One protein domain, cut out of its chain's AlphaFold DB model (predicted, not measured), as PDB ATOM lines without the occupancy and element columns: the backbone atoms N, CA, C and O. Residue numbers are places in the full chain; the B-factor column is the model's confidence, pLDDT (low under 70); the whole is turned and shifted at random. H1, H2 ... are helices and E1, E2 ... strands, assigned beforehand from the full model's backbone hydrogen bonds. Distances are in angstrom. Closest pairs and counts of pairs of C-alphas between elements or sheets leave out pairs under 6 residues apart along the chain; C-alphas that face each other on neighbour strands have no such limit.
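What this domain is: This is residues 357 to 383 and 398 to 446 of the 934 residues of the protein "Hypothetical protein" of Symbiodinium natans (UniProt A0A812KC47). A small three-stranded sheet has short helix H1 by the start of E1, while H2 and H3 fold back on each other as a loose pair beyond the E2 edge. The sheet is antiparallel, in the order E1, E3, E2, and the short stretch 357 to 358 pairs antiparallel with residues 373 to 374 of E1. The printed part has 76 residues, with H1, E1, E2, E3, H2 and H3 along the chain; its class is mixed, though only 35 residues are in named elements. It is compact, with a radius of gyration of the C-alphas of 12.5 A and spans of 37 by 26 by 23 A.

How they stand to each other: The inner strand E3, residues 413 to 417, is antiparallel to E1, residues 372 to 376, at 157 degrees, with N 373 and O 416 at 2.8 A, within hydrogen-bond range. E3 forms a hairpin with E2, residues 403 to 405, at 154 degrees; N 405 and O 413 are 2.7 A apart, within hydrogen-bond range. H1, residues 363 to 368, only grazes the sheet. H2, residues 425 to 433, is close to H1 but not clearly touching, about perpendicular at 81 degrees; their closest C-alphas, of Glu 367 and Ala 425, are 7.1 A apart. H3, residues 436 to 442, is close to H2 but not clearly touching, at a steep tilt of 40 degrees, opposite ways; their closest C-alphas, of Met 430 and Leu 439, are 6.3 A apart. H3 is only just not on the sheet, with 4 pairs of C-alphas within 10 A. In H1, H2 and H3 every O i to N i+4 pair is within hydrogen-bond range.

Where its parts are: E1 is 13.4 A long, E3 13.6 A, E2 6.0 A, H1 8.5 A, H2 12.5 A and H3 10.0 A. C-alpha 363 begins H1 at (-32.076, -32.906, -4.545), and C-alpha 442 ends H3 at (-37.844, -22.246, 0.032).

The domain as a whole: The farthest C-alphas, of Lys 380 and Asn 433, are 37.6 A apart. Residues 384 to 397 are not printed; C-alphas 383 and 398 are 23.0 A apart across the cut. Of the links printed whole, none is long. The model's pLDDT is under 70 at residues 357 to 358, 375 to 383 and 398 to 414.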
ATOM      1  N   ALA A 357     -18.431 -24.367  -5.129       59.53
ATOM      2  CA  ALA A 357     -18.739 -25.681  -4.571       59.53
ATOM      3  C   ALA A 357     -19.742 -26.410  -5.474       59.53
ATOM      4  O   ALA A 357     -20.811 -25.866  -5.756       59.53
ATOM      5  N   SER A 358     -19.428 -27.636  -5.901       67.44
ATOM      6  CA  SER A 358     -20.435 -28.528  -6.494       67.44
ATOM      7  C   SER A 358     -21.408 -29.002  -5.411       67.44
ATOM      8  O   SER A 358     -20.993 -29.385  -4.315       67.44
ATOM      9  N   THR A 359     -22.703 -28.980  -5.718       71.50
ATOM     10  CA  THR A 359     -23.786 -29.523  -4.893       71.50
ATOM     11  C   THR A 359     -24.472 -30.701  -5.596       71.50
ATOM     12  O   THR A 359     -25.684 -30.868  -5.510       71.50
ATOM     13  N   GLU A 360     -23.693 -31.553  -6.274       77.06
ATOM     14  CA  GLU A 360     -24.151 -32.790  -6.944       77.06
ATOM     15  C   GLU A 360     -24.990 -33.728  -6.060       77.06
ATOM     16  O   GLU A 360     -25.884 -34.398  -6.565       77.06
ATOM     17  N   SER A 361     -24.768 -33.748  -4.741       84.75
ATOM     18  CA  SER A 361     -25.603 -34.518  -3.808       84.75
ATOM     19  C   SER A 361     -26.887 -33.800  -3.366       84.75
ATOM     20  O   SER A 361     -27.600 -34.300  -2.502       84.75
ATOM     21  N   SER A 362     -27.204 -32.624  -3.908       89.06
ATOM     22  CA  SER A 362     -28.475 -31.946  -3.634       89.06
ATOM     23  C   SER A 362     -29.626 -32.557  -4.434       89.06
ATOM     24  O   SER A 362     -29.445 -33.050  -5.548       89.06
ATOM     25  N   ARG A 363     -30.839 -32.477  -3.880       90.19
ATOM     26  CA  ARG A 363     -32.076 -32.906  -4.545       90.19
ATOM     27  C   ARG A 363     -32.280 -32.217  -5.889       90.19
ATOM     28  O   ARG A 363     -32.539 -32.885  -6.883       90.19
ATOM     29  N   GLY A 364     -32.068 -30.904  -5.932       88.56
ATOM     30  CA  GLY A 364     -32.148 -30.124  -7.160       88.56
ATOM     31  C   GLY A 364     -31.157 -30.601  -8.224       88.56
ATOM     32  O   GLY A 364     -31.540 -30.705  -9.379       88.56
ATOM     33  N   ALA A 365     -29.920 -30.966  -7.867       87.81
ATOM     34  CA  ALA A 365     -28.968 -31.513  -8.842       87.81
ATOM     35  C   ALA A 365     -29.417 -32.871  -9.420       87.81
ATOM     36  O   ALA A 365     -29.269 -33.102 -10.622       87.81
ATOM     37  N   ARG A 366     -30.013 -33.742  -8.590       90.81
ATOM     38  CA  ARG A 366     -30.569 -35.031  -9.038       90.81
ATOM     39  C   ARG A 366     -31.773 -34.852  -9.961       90.81
ATOM     40  O   ARG A 366     -31.744 -35.368 -11.072       90.81
ATOM     41  N   GLU A 367     -32.774 -34.071  -9.550       90.62
ATOM     42  CA  GLU A 367     -33.975 -33.808 -10.362       90.62
ATOM     43  C   GLU A 367     -33.641 -33.104 -11.690       90.62
ATOM     44  O   GLU A 367     -34.259 -33.370 -12.715       90.62
ATOM     45  N   LEU A 368     -32.631 -32.227 -11.701       88.62
ATOM     46  CA  LEU A 368     -32.164 -31.556 -12.916       88.62
ATOM     47  C   LEU A 368     -31.326 -32.450 -13.847       88.62
ATOM     48  O   LEU A 368     -31.082 -32.059 -14.994       88.62
ATOM     49  N   GLY A 369     -30.841 -33.600 -13.364       88.44
ATOM     50  CA  GLY A 369     -29.880 -34.448 -14.076       88.44
ATOM     51  C   GLY A 369     -28.563 -33.732 -14.402       88.44
ATOM     52  O   GLY A 369     -27.935 -34.026 -15.419       88.44
ATOM     53  N   ALA A 370     -28.171 -32.740 -13.593       83.00
ATOM     54  CA  ALA A 370     -27.038 -31.862 -13.867       83.00
ATOM     55  C   ALA A 370     -26.402 -31.341 -12.574       83.00
ATOM     56  O   ALA A 370     -27.105 -30.996 -11.623       83.00
ATOM     57  N   SER A 371     -25.072 -31.191 -12.566       80.31
ATOM     58  CA  SER A 371     -24.374 -30.525 -11.465       80.31
ATOM     59  C   SER A 371     -24.959 -29.131 -11.219       80.31
ATOM     60  O   SER A 371     -25.260 -28.365 -12.145       80.31
ATOM     61  N   VAL A 372     -25.111 -28.805  -9.940       78.31
ATOM     62  CA  VAL A 372     -25.430 -27.461  -9.463       78.31
ATOM     63  C   VAL A 372     -24.177 -26.924  -8.782       78.31
ATOM     64  O   VAL A 372     -23.519 -27.631  -8.022       78.31
ATOM     65  N   TRP A 373     -23.819 -25.683  -9.081       75.81
ATOM     66  CA  TRP A 373     -22.627 -25.022  -8.570       75.81
ATOM     67  C   TRP A 373     -23.018 -23.816  -7.729       75.81
ATOM     68  O   TRP A 373     -23.818 -22.987  -8.153       75.81
ATOM     69  N   SER A 374     -22.419 -23.688  -6.552       73.50
ATOM     70  CA  SER A 374     -22.629 -22.577  -5.631       73.50
ATOM     71  C   SER A 374     -21.393 -21.689  -5.568       73.50
ATOM     72  O   SER A 374     -20.331 -22.164  -5.176       73.50
ATOM     73  N   ALA A 375     -21.548 -20.394  -5.847       69.00
ATOM     74  CA  ALA A 375     -20.546 -19.367  -5.572       69.00
ATOM     75  C   ALA A 375     -21.010 -18.460  -4.424       69.00
ATOM     76  O   ALA A 375     -22.128 -17.947  -4.453       69.00
ATOM     77  N   THR A 376     -20.145 -18.211  -3.442       64.50
ATOM     78  CA  THR A 376     -20.428 -17.292  -2.327       64.50
ATOM     79  C   THR A 376     -19.504 -16.083  -2.409       64.50
ATOM     80  O   THR A 376     -18.284 -16.238  -2.483       64.50
ATOM     81  N   TRP A 377     -20.059 -14.872  -2.360       62.00
ATOM     82  CA  TRP A 377     -19.272 -13.640  -2.378       62.00
ATOM     83  C   TRP A 377     -18.938 -13.259  -0.930       62.00
ATOM     84  O   TRP A 377     -19.797 -12.827  -0.171       62.00
ATOM     85  N   GLY A 378     -17.694 -13.480  -0.495       54.22
ATOM     86  CA  GLY A 378     -17.294 -13.199   0.891       54.22
ATOM     87  C   GLY A 378     -17.418 -11.713   1.266       54.22
ATOM     88  O   GLY A 378     -17.347 -10.853   0.396       54.22
ATOM     89  N   ARG A 379     -17.491 -11.397   2.572       50.72
ATOM     90  CA  ARG A 379     -17.698 -10.034   3.138       50.72
ATOM     91  C   ARG A 379     -16.800  -8.902   2.584       50.72
ATOM     92  O   ARG A 379     -17.082  -7.737   2.835       50.72
ATOM     93  N   LYS A 380     -15.687  -9.220   1.910       45.66
ATOM     94  CA  LYS A 380     -14.742  -8.252   1.311       45.66
ATOM     95  C   LYS A 380     -14.908  -8.072  -0.207       45.66
ATOM     96  O   LYS A 380     -14.302  -7.163  -0.767       45.66
ATOM     97  N   ALA A 381     -15.687  -8.921  -0.876       48.66
ATOM     98  CA  ALA A 381     -15.949  -8.815  -2.304       48.66
ATOM     99  C   ALA A 381     -17.070  -7.796  -2.552       48.66
ATOM    100  O   ALA A 381     -18.121  -7.846  -1.912       48.66
ATOM    101  N   ARG A 382     -16.884  -6.883  -3.514       45.38
ATOM    102  CA  ARG A 382     -18.016  -6.104  -4.034       45.38
ATOM    103  C   ARG A 382     -18.983  -7.085  -4.694       45.38
ATOM    104  O   ARG A 382     -18.578  -7.790  -5.616       45.38
ATOM    105  N   LYS A 383     -20.246  -7.109  -4.253       43.44
ATOM    106  CA  LYS A 383     -21.307  -7.832  -4.969       43.44
ATOM    107  C   LYS A 383     -21.302  -7.394  -6.443       43.44
ATOM    108  O   LYS A 383     -21.194  -6.187  -6.692       43.44
ATOM    109  N   PRO A 398     -27.850 -22.079 -23.690       44.81
ATOM    110  CA  PRO A 398     -27.236 -21.527 -22.485       44.81
ATOM    111  C   PRO A 398     -27.486 -22.406 -21.247       44.81
ATOM    112  O   PRO A 398     -28.602 -22.908 -21.091       44.81
ATOM    113  N   PRO A 399     -26.499 -22.557 -20.344       44.41
ATOM    114  CA  PRO A 399     -26.713 -23.174 -19.040       44.41
ATOM    115  C   PRO A 399     -27.592 -22.253 -18.178       44.41
ATOM    116  O   PRO A 399     -27.145 -21.207 -17.706       44.41
ATOM    117  N   PHE A 400     -28.868 -22.609 -18.014       53.94
ATOM    118  CA  PHE A 400     -29.851 -21.787 -17.304       53.94
ATOM    119  C   PHE A 400     -30.051 -22.220 -15.846       53.94
ATOM    120  O   PHE A 400     -31.045 -22.847 -15.503       53.94
ATOM    121  N   LEU A 401     -29.198 -21.730 -14.950       51.25
ATOM    122  CA  LEU A 401     -29.665 -21.299 -13.633       51.25
ATOM    123  C   LEU A 401     -28.847 -20.079 -13.210       51.25
ATOM    124  O   LEU A 401     -27.620 -20.110 -13.223       51.25
ATOM    125  N   HIS A 402     -29.534 -19.006 -12.838       53.94
ATOM    126  CA  HIS A 402     -28.939 -17.833 -12.208       53.94
ATOM    127  C   HIS A 402     -29.804 -17.464 -11.003       53.94
ATOM    128  O   HIS A 402     -30.598 -16.526 -11.061       53.94
ATOM    129  N   PHE A 403     -29.689 -18.228  -9.917       52.38
ATOM    130  CA  PHE A 403     -30.424 -17.932  -8.689       52.38
ATOM    131  C   PHE A 403     -29.521 -17.207  -7.689       52.38
ATOM    132  O   PHE A 403     -28.551 -17.786  -7.203       52.38
ATOM    133  N   VAL A 404     -29.833 -15.949  -7.363       51.19
ATOM    134  CA  VAL A 404     -29.171 -15.219  -6.267       51.19
ATOM    135  C   VAL A 404     -29.922 -15.500  -4.975       51.19
ATOM    136  O   VAL A 404     -30.860 -14.790  -4.639       51.19
ATOM    137  N   CYS A 405     -29.496 -16.500  -4.214       48.72
ATOM    138  CA  CYS A 405     -29.952 -16.682  -2.846       48.72
ATOM    139  C   CYS A 405     -29.265 -15.661  -1.921       48.72
ATOM    140  O   CYS A 405     -28.112 -15.834  -1.516       48.72
ATOM    141  N   MET A 406     -29.971 -14.604  -1.515       47.56
ATOM    142  CA  MET A 406     -29.476 -13.683  -0.482       47.56
ATOM    143  C   MET A 406     -29.641 -14.269   0.932       47.56
ATOM    144  O   MET A 406     -30.290 -13.673   1.782       47.56
ATOM    145  N   LYS A 407     -29.046 -15.447   1.190       39.84
ATOM    146  CA  LYS A 407     -29.145 -16.145   2.488       39.84
ATOM    147  C   LYS A 407     -28.522 -15.360   3.649       39.84
ATOM    148  O   LYS A 407     -28.997 -15.443   4.771       39.84
ATOM    149  N   ASP A 408     -27.488 -14.581   3.347       44.34
ATOM    150  CA  ASP A 408     -27.093 -13.407   4.120       44.34
ATOM    151  C   ASP A 408     -27.137 -12.213   3.168       44.34
ATOM    152  O   ASP A 408     -26.568 -12.289   2.065       44.34
ATOM    153  N   ALA A 409     -27.693 -11.085   3.618       40.84
ATOM    154  CA  ALA A 409     -27.614  -9.822   2.887       40.84
ATOM    155  C   ALA A 409     -26.155  -9.422   2.577       40.84
ATOM    156  O   ALA A 409     -25.911  -8.779   1.561       40.84
ATOM    157  N   ASP A 410     -25.174  -9.887   3.359       39.62
ATOM    158  CA  ASP A 410     -23.749  -9.585   3.169       39.62
ATOM    159  C   ASP A 410     -22.958 -10.599   2.326       39.62
ATOM    160  O   ASP A 410     -21.844 -10.277   1.913       39.62
ATOM    161  N   LYS A 411     -23.467 -11.824   2.093       50.16
ATOM    162  CA  LYS A 411     -22.683 -12.909   1.448       50.16
ATOM    163  C   LYS A 411     -23.229 -13.435   0.116       50.16
ATOM    164  O   LYS A 411     -22.495 -14.126  -0.586       50.16
ATOM    165  N   GLY A 412     -24.496 -13.142  -0.208       55.88
ATOM    166  CA  GLY A 412     -25.161 -13.426  -1.494       55.88
ATOM    167  C   GLY A 412     -24.718 -14.708  -2.214       55.88
ATOM    168  O   GLY A 412     -23.858 -14.658  -3.084       55.88
ATOM    169  N   GLN A 413     -25.312 -15.853  -1.904       64.44
ATOM    170  CA  GLN A 413     -24.990 -17.116  -2.572       64.44
ATOM    171  C   GLN A 413     -25.610 -17.150  -3.979       64.44
ATOM    172  O   GLN A 413     -26.806 -16.938  -4.136       64.44
ATOM    173  N   CYS A 414     -24.822 -17.426  -5.013       68.25
ATOM    174  CA  CYS A 414     -25.296 -17.589  -6.389       68.25
ATOM    175  C   CYS A 414     -25.252 -19.070  -6.778       68.25
ATOM    176  O   CYS A 414     -24.199 -19.695  -6.654       68.25
ATOM    177  N   LEU A 415     -26.372 -19.618  -7.255       70.50
ATOM    178  CA  LEU A 415     -26.472 -20.988  -7.758       70.50
ATOM    179  C   LEU A 415     -26.546 -20.999  -9.289       70.50
ATOM    180  O   LEU A 415     -27.322 -20.244  -9.884       70.50
ATOM    181  N   TYR A 416     -25.763 -21.891  -9.894       73.19
ATOM    182  CA  TYR A 416     -25.650 -22.114 -11.333       73.19
ATOM    183  C   TYR A 416     -25.908 -23.584 -11.667       73.19
ATOM    184  O   TYR A 416     -25.578 -24.460 -10.877       73.19
ATOM    185  N   SER A 417     -26.450 -23.871 -12.846       75.06
ATOM    186  CA  SER A 417     -26.614 -25.231 -13.363       75.06
ATOM    187  C   SER A 417     -26.674 -25.205 -14.885       75.06
ATOM    188  O   SER A 417     -27.055 -24.202 -15.490       75.06
ATOM    189  N   ALA A 418     -26.307 -26.324 -15.511       71.62
ATOM    190  CA  ALA A 418     -26.462 -26.518 -16.949       71.62
ATOM    191  C   ALA A 418     -27.927 -26.761 -17.370       71.62
ATOM    192  O   ALA A 418     -28.263 -26.612 -18.545       71.62
ATOM    193  N   ALA A 419     -28.799 -27.120 -16.426       76.88
ATOM    194  CA  ALA A 419     -30.200 -27.443 -16.657       76.88
ATOM    195  C   ALA A 419     -31.134 -26.351 -16.109       76.88
ATOM    196  O   ALA A 419     -30.919 -25.849 -15.009       76.88
ATOM    197  N   CYS A 420     -32.188 -26.024 -16.871       78.56
ATOM    198  CA  CYS A 420     -33.231 -25.088 -16.440       78.56
ATOM    199  C   CYS A 420     -33.942 -25.597 -15.183       78.56
ATOM    200  O   CYS A 420     -34.313 -26.769 -15.143       78.56
ATOM    201  N   ILE A 421     -34.210 -24.708 -14.222       79.25
ATOM    202  CA  ILE A 421     -35.000 -25.001 -13.012       79.25
ATOM    203  C   ILE A 421     -36.348 -25.661 -13.315       79.25
ATOM    204  O   ILE A 421     -36.779 -26.541 -12.580       79.25
ATOM    205  N   GLU A 422     -36.954 -25.303 -14.446       82.00
ATOM    206  CA  GLU A 422     -38.202 -25.866 -14.966       82.00
ATOM    207  C   GLU A 422     -38.108 -27.373 -15.265       82.00
ATOM    208  O   GLU A 422     -39.123 -27.989 -15.553       82.00
ATOM    209  N   LYS A 423     -36.922 -27.995 -15.218       85.75
ATOM    210  CA  LYS A 423     -36.777 -29.457 -15.294       85.75
ATOM    211  C   LYS A 423     -36.948 -30.166 -13.948       85.75
ATOM    212  O   LYS A 423     -37.167 -31.370 -13.947       85.75
ATOM    213  N   SER A 424     -36.844 -29.458 -12.822       90.19
ATOM    214  CA  SER A 424     -37.135 -30.027 -11.502       90.19
ATOM    215  C   SER A 424     -38.648 -30.054 -11.299       90.19
ATOM    216  O   SER A 424     -39.289 -29.003 -11.223       90.19
ATOM    217  N   ALA A 425     -39.209 -31.260 -11.201       92.62
ATOM    218  CA  ALA A 425     -40.624 -31.484 -10.908       92.62
ATOM    219  C   ALA A 425     -41.052 -30.757  -9.624       92.62
ATOM    220  O   ALA A 425     -42.055 -30.040  -9.613       92.62
ATOM    221  N   THR A 426     -40.235 -30.851  -8.568       92.31
ATOM    222  CA  THR A 426     -40.492 -30.157  -7.303       92.31
ATOM    223  C   THR A 426     -40.504 -28.638  -7.494       92.31
ATOM    224  O   THR A 426     -41.419 -27.964  -7.025       92.31
ATOM    225  N   ALA A 427     -39.528 -28.073  -8.215       89.50
ATOM    226  CA  ALA A 427     -39.470 -26.631  -8.446       89.50
ATOM    227  C   ALA A 427     -40.640 -26.122  -9.307       89.50
ATOM    228  O   ALA A 427     -41.167 -25.048  -9.014       89.50
ATOM    229  N   GLN A 428     -41.095 -26.892 -10.307       90.31
ATOM    230  CA  GLN A 428     -42.312 -26.569 -11.061       90.31
ATOM    231  C   GLN A 428     -43.545 -26.510 -10.152       90.31
ATOM    232  O   GLN A 428     -44.305 -25.545 -10.222       90.31
ATOM    233  N   GLN A 429     -43.765 -27.519  -9.300       92.19
ATOM    234  CA  GLN A 429     -44.940 -27.533  -8.423       92.19
ATOM    235  C   GLN A 429     -44.877 -26.421  -7.373       92.19
ATOM    236  O   GLN A 429     -45.881 -25.748  -7.137       92.19
ATOM    237  N   MET A 430     -43.695 -26.118  -6.828       88.38
ATOM    238  CA  MET A 430     -43.511 -24.929  -5.991       88.38
ATOM    239  C   MET A 430     -43.830 -23.632  -6.752       88.38
ATOM    240  O   MET A 430     -44.471 -22.753  -6.189       88.38
ATOM    241  N   GLN A 431     -43.425 -23.500  -8.019       88.06
ATOM    242  CA  GLN A 431     -43.700 -22.307  -8.832       88.06
ATOM    243  C   GLN A 431     -45.191 -22.136  -9.171       88.06
ATOM    244  O   GLN A 431     -45.652 -21.005  -9.295       88.06
ATOM    245  N   LYS A 432     -45.946 -23.234  -9.310       89.12
ATOM    246  CA  LYS A 432     -47.405 -23.202  -9.521       89.12
ATOM    247  C   LYS A 432     -48.184 -22.833  -8.250       89.12
ATOM    248  O   LYS A 432     -49.218 -22.185  -8.358       89.12
ATOM    249  N   ASN A 433     -47.715 -23.270  -7.076       89.12
ATOM    250  CA  ASN A 433     -48.507 -23.272  -5.836       89.12
ATOM    251  C   ASN A 433     -48.008 -22.311  -4.735       89.12
ATOM    252  O   ASN A 433     -48.723 -22.076  -3.766       89.12
ATOM    253  N   CYS A 434     -46.796 -21.753  -4.840       84.19
ATOM    254  CA  CYS A 434     -46.269 -20.765  -3.891       84.19
ATOM    255  C   CYS A 434     -46.264 -19.356  -4.492       84.19
ATOM    256  O   CYS A 434     -45.958 -19.174  -5.669       84.19
ATOM    257  N   ASP A 435     -46.469 -18.343  -3.648       82.31
ATOM    258  CA  ASP A 435     -46.123 -16.969  -4.005       82.31
ATOM    259  C   ASP A 435     -44.607 -16.824  -4.260       82.31
ATOM    260  O   ASP A 435     -43.783 -17.624  -3.802       82.31
ATOM    261  N   LEU A 436     -44.228 -15.770  -4.981       72.75
ATOM    262  CA  LEU A 436     -42.854 -15.518  -5.414       72.75
ATOM    263  C   LEU A 436     -41.845 -15.411  -4.253       72.75
ATOM    264  O   LEU A 436     -40.702 -15.855  -4.386       72.75
ATOM    265  N   HIS A 437     -42.252 -14.840  -3.116       70.62
ATOM    266  CA  HIS A 437     -41.400 -14.669  -1.941       70.62
ATOM    267  C   HIS A 437     -41.203 -16.004  -1.208       70.62
ATOM    268  O   HIS A 437     -40.071 -16.385  -0.893       70.62
ATOM    269  N   SER A 438     -42.279 -16.768  -1.014       76.81
ATOM    270  CA  SER A 438     -42.229 -18.140  -0.507       76.81
ATOM    271  C   SER A 438     -41.372 -19.047  -1.387       76.81
ATOM    272  O   SER A 438     -40.489 -19.734  -0.871       76.81
ATOM    273  N   LEU A 439     -41.576 -19.026  -2.709       78.44
ATOM    274  CA  LEU A 439     -40.778 -19.784  -3.674       78.44
ATOM    275  C   LEU A 439     -39.285 -19.483  -3.494       78.44
ATOM    276  O   LEU A 439     -38.487 -20.400  -3.300       78.44
ATOM    277  N   PHE A 440     -38.912 -18.201  -3.481       75.06
ATOM    278  CA  PHE A 440     -37.527 -17.756  -3.339       75.06
ATOM    279  C   PHE A 440     -36.880 -18.202  -2.017       75.06
ATOM    280  O   PHE A 440     -35.749 -18.690  -2.016       75.06
ATOM    281  N   ASN A 441     -37.595 -18.091  -0.895       75.38
ATOM    282  CA  ASN A 441     -37.080 -18.483   0.421       75.38
ATOM    283  C   ASN A 441     -36.932 -20.004   0.584       75.38
ATOM    284  O   ASN A 441     -36.063 -20.470   1.324       75.38
ATOM    285  N   ARG A 442     -37.773 -20.784  -0.103       86.00
ATOM    286  CA  ARG A 442     -37.844 -22.246   0.032       86.00
ATOM    287  C   ARG A 442     -36.977 -22.976  -0.993       86.00
ATOM    288  O   ARG A 442     -36.476 -24.056  -0.697       86.00
ATOM    289  N   LEU A 443     -36.713 -22.389  -2.158       84.06
ATOM    290  CA  LEU A 443     -35.891 -23.000  -3.209       84.06
ATOM    291  C   LEU A 443     -34.472 -23.449  -2.762       84.06
ATOM    292  O   LEU A 443     -34.036 -24.527  -3.175       84.06
ATOM    293  N   PRO A 444     -33.746 -22.736  -1.871       84.62
ATOM    294  CA  PRO A 444     -32.467 -23.203  -1.320       84.62
ATOM    295  C   PRO A 444     -32.546 -24.540  -0.567       84.62
ATOM    296  O   PRO A 444     -31.507 -25.172  -0.335       84.62
ATOM    297  N   LEU A 445     -33.754 -24.980  -0.187       89.75
ATOM    298  CA  LEU A 445     -33.985 -26.288   0.422       89.75
ATOM    299  C   LEU A 445     -33.682 -27.426  -0.563       89.75
ATOM    300  O   LEU A 445     -33.045 -28.395  -0.153       89.75
ATOM    301  N   LEU A 446     -34.006 -27.264  -1.850       89.88
ATOM    302  CA  LEU A 446     -33.712 -28.256  -2.892       89.88
ATOM    303  C   LEU A 446     -32.209 -28.356  -3.201       89.88
ATOM    304  O   LEU A 446     -31.714 -29.430  -3.527       89.88
TER     305      LEU A 446